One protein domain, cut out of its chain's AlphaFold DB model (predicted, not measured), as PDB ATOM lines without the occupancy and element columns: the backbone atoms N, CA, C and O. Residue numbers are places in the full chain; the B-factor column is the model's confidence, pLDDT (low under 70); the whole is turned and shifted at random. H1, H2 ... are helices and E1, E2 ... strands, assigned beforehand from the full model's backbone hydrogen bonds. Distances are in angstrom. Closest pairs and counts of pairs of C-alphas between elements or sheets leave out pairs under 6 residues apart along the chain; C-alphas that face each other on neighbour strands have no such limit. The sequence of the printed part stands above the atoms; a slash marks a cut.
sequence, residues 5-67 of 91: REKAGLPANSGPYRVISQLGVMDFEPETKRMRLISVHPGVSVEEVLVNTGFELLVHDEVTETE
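What this domain is: This is residues 5 to 67 of the 91 residues of the protein "3-oxoacid CoA-transferase" of Candidatus Bathyarchaeota archaeon (UniProt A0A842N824). With little regular structure, this is a small three-stranded sheet with one short helix, H1, over one face and an arm whose residues 7 to 12 stick out. Of 63 printed residues, 25 are in named elements, in chain order E1, E2, H1, E3, class mixed; the mixed sheet runs E1, E2, E3. It is only just loose, close to compact, radius of gyration of the C-alphas 13.1 A, spanning 42 by 24 by 21 A.

How they stand to each other: E2, residues 35 to 40, and E1, residues 24 to 28, form an antiparallel hairpin; N 25 and O 39 are 2.8 A apart, within hydrogen-bond range. E3, residues 58 to 65, is parallel to E2, with N 37 and O 58 at 2.8 A, and bends by 88 degrees at residue 61. H1, residues 46 to 51, with every O i to N i+4 pair within hydrogen-bond range, is on the sheet, height 9.2 A; its closest C-alphas to E2, Val 46 and Val 40, are 6.7 A apart. E2, H1 and E3 make a strand-helix-strand unit, parallel strands with a helix between, its crossover right-handed.

Where its parts are: E1, 13.8 A long, begins at C-alpha 24 (33.618, -106.725, 66.926); E3, 16.7 A, ends at C-alpha 65 (41.333, -106.426, 63.809).

The domain as a whole: The farthest C-alphas, Gly 9 and Gly 43, are 41.8 A apart. The printed part has no cut; no printed residue is under 70.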
ATOM      1  N   ARG A   5      16.364 -87.404  65.681       95.94
ATOM      2  CA  ARG A   5      16.461 -87.273  67.141       95.94
ATOM      3  C   ARG A   5      16.062 -85.866  67.584       95.94
ATOM      4  O   ARG A   5      15.240 -85.723  68.480       95.94
ATOM      5  N   GLU A   6      16.573 -84.849  66.904       96.06
ATOM      6  CA  GLU A   6      16.290 -83.438  67.162       96.06
ATOM      7  C   GLU A   6      14.817 -83.112  66.895       96.06
ATOM      8  O   GLU A   6      14.169 -82.468  67.715       96.06
ATOM      9  N   LYS A   7      14.245 -83.636  65.800       96.62
ATOM     10  CA  LYS A   7      12.798 -83.544  65.521       96.62
ATOM     11  C   LYS A   7      11.939 -84.198  66.606       96.62
ATOM     12  O   LYS A   7      10.815 -83.763  66.825       96.62
ATOM     13  N   ALA A   8      12.463 -85.222  67.280       96.75
ATOM     14  CA  ALA A   8      11.821 -85.870  68.419       96.75
ATOM     15  C   ALA A   8      12.087 -85.155  69.764       96.75
ATOM     16  O   ALA A   8      11.685 -85.662  70.807       96.75
ATOM     17  N   GLY A   9      12.758 -83.997  69.758       97.06
ATOM     18  CA  GLY A   9      13.045 -83.199  70.955       97.06
ATOM     19  C   GLY A   9      14.275 -83.649  71.748       97.06
ATOM     20  O   GLY A   9      14.486 -83.179  72.864       97.06
ATOM     21  N   LEU A  10      15.091 -84.554  71.201       97.06
ATOM     22  CA  LEU A  10      16.332 -84.981  71.846       97.06
ATOM     23  C   LEU A  10      17.456 -83.954  71.614       97.06
ATOM     24  O   LEU A  10      17.455 -83.275  70.584       97.06
ATOM     25  N   PRO A  11      18.441 -83.856  72.528       96.56
ATOM     26  CA  PRO A  11      19.532 -82.892  72.405       96.56
ATOM     27  C   PRO A  11      20.320 -83.035  71.098       96.56
ATOM     28  O   PRO A  11      20.634 -84.152  70.673       96.56
ATOM     29  N   ALA A  12      20.694 -81.900  70.502       92.69
ATOM     30  CA  ALA A  12      21.627 -81.857  69.379       92.69
ATOM     31  C   ALA A  12      23.005 -82.396  69.791       92.69
ATOM     32  O   ALA A  12      23.370 -82.357  70.968       92.69
ATOM     33  N   ASN A  13      23.773 -82.891  68.816       88.94
ATOM     34  CA  ASN A  13      25.094 -83.497  69.041       88.94
ATOM     35  C   ASN A  13      25.064 -84.665  70.048       88.94
ATOM     36  O   ASN A  13      26.051 -84.938  70.726       88.94
ATOM     37  N   SER A  14      23.922 -85.356  70.147       91.44
ATOM     38  CA  SER A  14      23.748 -86.553  70.970       91.44
ATOM     39  C   SER A  14      23.406 -87.764  70.111       91.44
ATOM     40  O   SER A  14      22.801 -87.653  69.044       91.44
ATOM     41  N   GLY A  15      23.717 -88.951  70.613       92.69
ATOM     42  CA  GLY A  15      23.383 -90.191  69.933       92.69
ATOM     43  C   GLY A  15      24.326 -91.320  70.310       92.69
ATOM     44  O   GLY A  15      25.243 -91.123  71.109       92.69
ATOM     45  N   PRO A  16      24.084 -92.510  69.754       94.88
ATOM     46  CA  PRO A  16      24.978 -93.631  69.952       94.88
ATOM     47  C   PRO A  16      26.313 -93.361  69.242       94.88
ATOM     48  O   PRO A  16      26.344 -92.826  68.133       94.88
ATOM     49  N   TYR A  17      27.414 -93.719  69.904       95.31
ATOM     50  CA  TYR A  17      28.766 -93.535  69.372       95.31
ATOM     51  C   TYR A  17      29.330 -94.837  68.798       95.31
ATOM     52  O   TYR A  17      29.786 -94.866  67.655       95.31
ATOM     53  N   ARG A  18      29.277 -95.917  69.583       97.75
ATOM     54  CA  ARG A  18      29.763 -97.249  69.213       97.75
ATOM     55  C   ARG A  18      28.861 -98.337  69.773       97.75
ATOM     56  O   ARG A  18      28.182 -98.126  70.778       97.75
ATOM     57  N   VAL A  19      28.911 -99.497  69.133       98.19
ATOM     58  CA  VAL A  19      28.432-100.767  69.677       98.19
ATOM     59  C   VAL A  19      29.626-101.709  69.740       98.19
ATOM     60  O   VAL A  19      30.346-101.843  68.756       98.19
ATOM     61  N   ILE A  20      29.846-102.326  70.899       98.06
ATOM     62  CA  ILE A  20      30.908-103.311  71.124       98.06
ATOM     63  C   ILE A  20      30.208-104.619  71.480       98.06
ATOM     64  O   ILE A  20      29.350-104.640  72.364       98.06
ATOM     65  N   SER A  21      30.522-105.683  70.750       97.75
ATOM     66  CA  SER A  21      29.902-107.003  70.891       97.75
ATOM     67  C   SER A  21      30.966-108.071  71.135       97.75
ATOM     68  O   SER A  21      32.144-107.759  71.213       97.75
ATOM     69  N   GLN A  22      30.571-109.343  71.209       97.19
ATOM     70  CA  GLN A  22      31.537-110.448  71.241       97.19
ATOM     71  C   GLN A  22      32.295-110.631  69.917       97.19
ATOM     72  O   GLN A  22      33.315-111.311  69.903       97.19
ATOM     73  N   LEU A  23      31.801-110.056  68.815       98.44
ATOM     74  CA  LEU A  23      32.334-110.287  67.471       98.44
ATOM     75  C   LEU A  23      33.182-109.121  66.945       98.44
ATOM     76  O   LEU A  23      34.016-109.302  66.060       98.44
ATOM     77  N   GLY A  24      32.972-107.914  67.462       98.31
ATOM     78  CA  GLY A  24      33.618-106.725  66.926       98.31
ATOM     79  C   GLY A  24      32.984-105.417  67.373       98.31
ATOM     80  O   GLY A  24      32.113-105.376  68.253       98.31
ATOM     81  N   VAL A  25      33.432-104.344  66.723       98.56
ATOM     82  CA  VAL A  25      33.061-102.959  67.005       98.56
ATOM     83  C   VAL A  25      32.378-102.339  65.791       98.56
ATOM     84  O   VAL A  25      32.891-102.384  64.670       98.56
ATOM     85  N   MET A  26      31.239-101.694  66.031       98.56
ATOM     86  CA  MET A  26      30.473-100.967  65.024       98.56
ATOM     87  C   MET A  26      30.378 -99.479  65.365       98.56
ATOM     88  O   MET A  26      30.255 -99.098  66.534       98.56
ATOM     89  N   ASP A  27      30.400 -98.640  64.332       98.12
ATOM     90  CA  ASP A  27      30.070 -97.219  64.396       98.12
ATOM     91  C   ASP A  27      28.723 -96.912  63.726       98.12
ATOM     92  O   ASP A  27      27.940 -97.807  63.390       98.12
ATOM     93  N   PHE A  28      28.433 -95.619  63.589       97.19
ATOM     94  CA  PHE A  28      27.298 -95.117  62.832       97.19
ATOM     95  C   PHE A  28      27.824 -94.212  61.727       97.19
ATOM     96  O   PHE A  28      28.464 -93.197  62.012       97.19
ATOM     97  N   GLU A  29      27.534 -94.574  60.481       96.56
ATOM     98  CA  GLU A  29      28.011 -93.860  59.304       96.56
ATOM     99  C   GLU A  29      27.564 -92.379  59.370       96.56
ATOM    100  O   GLU A  29      26.386 -92.104  59.648       96.56
ATOM    101  N   PRO A  30      28.485 -91.407  59.204       93.75
ATOM    102  CA  PRO A  30      28.222 -89.998  59.489       93.75
ATOM    103  C   PRO A  30      27.036 -89.376  58.749       93.75
ATOM    104  O   PRO A  30      26.367 -88.518  59.331       93.75
ATOM    105  N   GLU A  31      26.745 -89.777  57.518       93.62
ATOM    106  CA  GLU A  31      25.705 -89.149  56.703       93.62
ATOM    107  C   GLU A  31      24.342 -89.806  56.884       93.62
ATOM    108  O   GLU A  31      23.356 -89.129  57.139       93.62
ATOM    109  N   THR A  32      24.261 -91.127  56.805       95.25
ATOM    110  CA  THR A  32      23.018 -91.910  56.861       95.25
ATOM    111  C   THR A  32      22.604 -92.251  58.292       95.25
ATOM    112  O   THR A  32      21.422 -92.503  58.561       95.25
ATOM    113  N   LYS A  33      23.563 -92.236  59.229       95.69
ATOM    114  CA  LYS A  33      23.433 -92.720  60.613       95.69
ATOM    115  C   LYS A  33      23.085 -94.210  60.710       95.69
ATOM    116  O   LYS A  33      22.543 -94.641  61.729       95.69
ATOM    117  N   ARG A  34      23.347 -94.994  59.659       97.12
ATOM    118  CA  ARG A  34      23.215 -96.459  59.680       97.12
ATOM    119  C   ARG A  34      24.395 -97.079  60.421       97.12
ATOM    120  O   ARG A  34      25.498 -96.546  60.382       97.12
ATOM    121  N   MET A  35      24.153 -98.203  61.087       98.06
ATOM    122  CA  MET A  35      25.214 -98.952  61.756       98.06
ATOM    123  C   MET A  35      26.187 -99.534  60.728       98.06
ATOM    124  O   MET A  35      25.751-100.013  59.675       98.06
ATOM    125  N   ARG A  36      27.483 -99.496  61.042       98.44
ATOM    126  CA  ARG A  36      28.550 -99.969  60.162       98.44
ATOM    127  C   ARG A  36      29.650-100.685  60.946       98.44
ATOM    128  O   ARG A  36      30.075-100.203  61.991       98.44
ATOM    129  N   LEU A  37      30.106-101.832  60.448       98.75
ATOM    130  CA  LEU A  37      31.230-102.579  61.013       98.75
ATOM    131  C   LEU A  37      32.547-101.849  60.739       98.75
ATOM    132  O   LEU A  37      32.829-101.537  59.584       98.75
ATOM    133  N   ILE A  38      33.343-101.612  61.786       98.56
ATOM    134  CA  ILE A  38      34.662-100.962  61.676       98.56
ATOM    135  C   ILE A  38      35.815-101.850  62.151       98.56
ATOM    136  O   ILE A  38      36.946-101.657  61.719       98.56
ATOM    137  N   SER A  39      35.551-102.826  63.024       98.69
ATOM    138  CA  SER A  39      36.569-103.775  63.472       98.69
ATOM    139  C   SER A  39      35.962-105.119  63.858       98.69
ATOM    140  O   SER A  39      34.858-105.163  64.399       98.69
ATOM    141  N   VAL A  40      36.700-106.199  63.611       98.81
ATOM    142  CA  VAL A  40      36.417-107.550  64.118       98.81
ATOM    143  C   VAL A  40      37.371-107.887  65.257       98.81
ATOM    144  O   VAL A  40      38.508-107.418  65.282       98.81
ATOM    145  N   HIS A  41      36.926-108.683  66.223       98.50
ATOM    146  CA  HIS A  41      37.826-109.185  67.262       98.50
ATOM    147  C   HIS A  41      38.759-110.280  66.714       98.50
ATOM    148  O   HIS A  41      38.428-110.906  65.704       98.50
ATOM    149  N   PRO A  42      39.916-110.532  67.357       98.00
ATOM    150  CA  PRO A  42      40.863-111.541  66.898       98.00
ATOM    151  C   PRO A  42      40.214-112.902  66.633       98.00
ATOM    152  O   PRO A  42      39.546-113.468  67.499       98.00
ATOM    153  N   GLY A  43      40.422-113.427  65.423       97.50
ATOM    154  CA  GLY A  43      39.864-114.706  64.975       97.50
ATOM    155  C   GLY A  43      38.425-114.660  64.442       97.50
ATOM    156  O   GLY A  43      37.951-115.690  63.968       97.50
ATOM    157  N   VAL A  44      37.751-113.506  64.468       98.44
ATOM    158  CA  VAL A  44      36.397-113.325  63.917       98.44
ATOM    159  C   VAL A  44      36.473-112.797  62.485       98.44
ATOM    160  O   VAL A  44      37.222-111.870  62.185       98.44
ATOM    161  N   SER A  45      35.674-113.369  61.585       98.25
ATOM    162  CA  SER A  45      35.578-112.893  60.197       98.25
ATOM    163  C   SER A  45      34.447-111.878  60.013       98.25
ATOM    164  O   SER A  45      33.447-111.914  60.726       98.25
ATOM    165  N   VAL A  46      34.551-111.004  59.004       98.38
ATOM    166  CA  VAL A  46      33.451-110.092  58.631       98.38
ATOM    167  C   VAL A  46      32.168-110.868  58.316       98.38
ATOM    168  O   VAL A  46      31.094-110.474  58.760       98.38
ATOM    169  N   GLU A  47      32.282-111.994  57.607       98.31
ATOM    170  CA  GLU A  47      31.140-112.847  57.256       98.31
ATOM    171  C   GLU A  47      30.401-113.360  58.498       98.31
ATOM    172  O   GLU A  47      29.174-113.327  58.554       98.31
ATOM    173  N   GLU A  48      31.139-113.772  59.530       98.56
ATOM    174  CA  GLU A  48      30.549-114.212  60.795       98.56
ATOM    175  C   GLU A  48      29.734-113.099  61.460       98.56
ATOM    176  O   GLU A  48      28.633-113.356  61.951       98.56
ATOM    177  N   VAL A  49      30.217-111.852  61.424       98.56
ATOM    178  CA  VAL A  49      29.445-110.701  61.916       98.56
ATOM    179  C   VAL A  49      28.155-110.533  61.115       98.56
ATOM    180  O   VAL A  49      27.088-110.353  61.705       98.56
ATOM    181  N   LEU A  50      28.232-110.600  59.784       98.31
ATOM    182  CA  LEU A  50      27.078-110.399  58.904       98.31
ATOM    183  C   LEU A  50      26.007-111.474  59.117       98.31
ATOM    184  O   LEU A  50      24.839-111.134  59.294       98.31
ATOM    185  N   VAL A  51      26.395-112.751  59.186       98.25
ATOM    186  CA  VAL A  51      25.470-113.874  59.430       98.25
ATOM    187  C   VAL A  51      24.796-113.771  60.801       98.25
ATOM    188  O   VAL A  51      23.631-114.144  60.946       98.25
ATOM    189  N   ASN A  52      25.494-113.230  61.803       98.38
ATOM    190  CA  ASN A  52      24.944-113.009  63.143       98.38
ATOM    191  C   ASN A  52      24.198-111.668  63.296       98.38
ATOM    192  O   ASN A  52      23.720-111.357  64.390       98.38
ATOM    193  N   THR A  53      24.052-110.874  62.229       98.31
ATOM    194  CA  THR A  53      23.338-109.591  62.269       98.31
ATOM    195  C   THR A  53      21.995-109.690  61.546       98.31
ATOM    196  O   THR A  53      21.920-109.867  60.337       98.31
ATOM    197  N   GLY A  54      20.894-109.520  62.286       98.06
ATOM    198  CA  GLY A  54      19.523-109.677  61.769       98.06
ATOM    199  C   GLY A  54      19.016-108.565  60.836       98.06
ATOM    200  O   GLY A  54      17.813-108.468  60.600       98.06
ATOM    201  N   PHE A  55      19.894-107.689  60.350       97.75
ATOM    202  CA  PHE A  55      19.583-106.595  59.433       97.75
ATOM    203  C   PHE A  55      20.790-106.301  58.536       97.75
ATOM    204  O   PHE A  55      21.909-106.706  58.831       97.75
ATOM    205  N   GLU A  56      20.576-105.554  57.452       97.12
ATOM    206  CA  GLU A  56      21.661-105.134  56.562       97.12
ATOM    207  C   GLU A  56      22.622-104.176  57.286       97.12
ATOM    208  O   GLU A  56      22.297-103.005  57.548       97.12
ATOM    209  N   LEU A  57      23.808-104.695  57.592       98.25
ATOM    210  CA  LEU A  57      24.908-103.984  58.222       98.25
ATOM    211  C   LEU A  57      25.825-103.396  57.147       98.25
ATOM    212  O   LEU A  57      26.258-104.105  56.241       98.25
ATOM    213  N   LEU A  58      26.142-102.104  57.252       98.38
ATOM    214  CA  LEU A  58      27.174-101.519  56.398       98.38
ATOM    215  C   LEU A  58      28.551-102.044  56.828       98.38
ATOM    216  O   LEU A  58      28.777-102.316  58.005       98.38
ATOM    217  N   VAL A  59      29.501-102.121  55.904       98.25
ATOM    218  CA  VAL A  59      30.885-102.523  56.197       98.25
ATOM    219  C   VAL A  59      31.804-101.374  55.799       98.25
ATOM    220  O   VAL A  59      31.624-100.791  54.734       98.25
ATOM    221  N   HIS A  60      32.717-100.980  56.688       98.12
ATOM    222  CA  HIS A  60      33.737 -99.982  56.373       98.12
ATOM    223  C   HIS A  60      34.726-100.540  55.341       98.12
ATOM    224  O   HIS A  60      35.025-101.730  55.373       98.12
ATOM    225  N   ASP A  61      35.264 -99.695  54.458       96.88
ATOM    226  CA  ASP A  61      36.219-100.138  53.424       96.88
ATOM    227  C   ASP A  61      37.497-100.739  54.035       96.88
ATOM    228  O   ASP A  61      38.113-101.645  53.480       96.88
ATOM    229  N   GLU A  62      37.857-100.259  55.224       95.88
ATOM    230  CA  GLU A  62      38.968-100.751  56.032       95.88
ATOM    231  C   GLU A  62      38.427-101.280  57.363       95.88
ATOM    232  O   GLU A  62      38.257-100.516  58.314       95.88
ATOM    233  N   VAL A  63      38.108-102.576  57.423       97.88
ATOM    234  CA  VAL A  63      37.812-103.264  58.688       97.88
ATOM    235  C   VAL A  63      39.117-103.788  59.269       97.88
ATOM    236  O   VAL A  63      39.794-104.602  58.643       97.88
ATOM    237  N   THR A  64      39.462-103.340  60.472       96.81
ATOM    238  CA  THR A  64      40.682-103.771  61.166       96.81
ATOM    239  C   THR A  64      40.396-104.851  62.205       96.81
ATOM    240  O   THR A  64      39.268-105.019  62.671       96.81
ATOM    241  N   GLU A  65      41.426-105.581  62.618       98.06
ATOM    242  CA  GLU A  65      41.333-106.426  63.809       98.06
ATOM    243  C   GLU A  65      41.470-105.561  65.074       98.06
ATOM    244  O   GLU A  65      42.263-104.618  65.106       98.06
ATOM    245  N   THR A  66      40.674-105.845  66.106       97.94
ATOM    246  CA  THR A  66      40.759-105.148  67.394       97.94
ATOM    247  C   THR A  66      42.071-105.507  68.082       97.94
ATOM    248  O   THR A  66      42.375-106.686  68.256       97.94
ATOM    249  N   GLU A  67      42.824-104.497  68.514       96.81
ATOM    250  CA  GLU A  67      44.086-104.717  69.217       96.81
ATOM    251  C   GLU A  67      43.855-105.472  70.539       96.81
ATOM    252  O   GLU A  67      42.957-105.114  71.309       96.81
TER     253      GLU A  67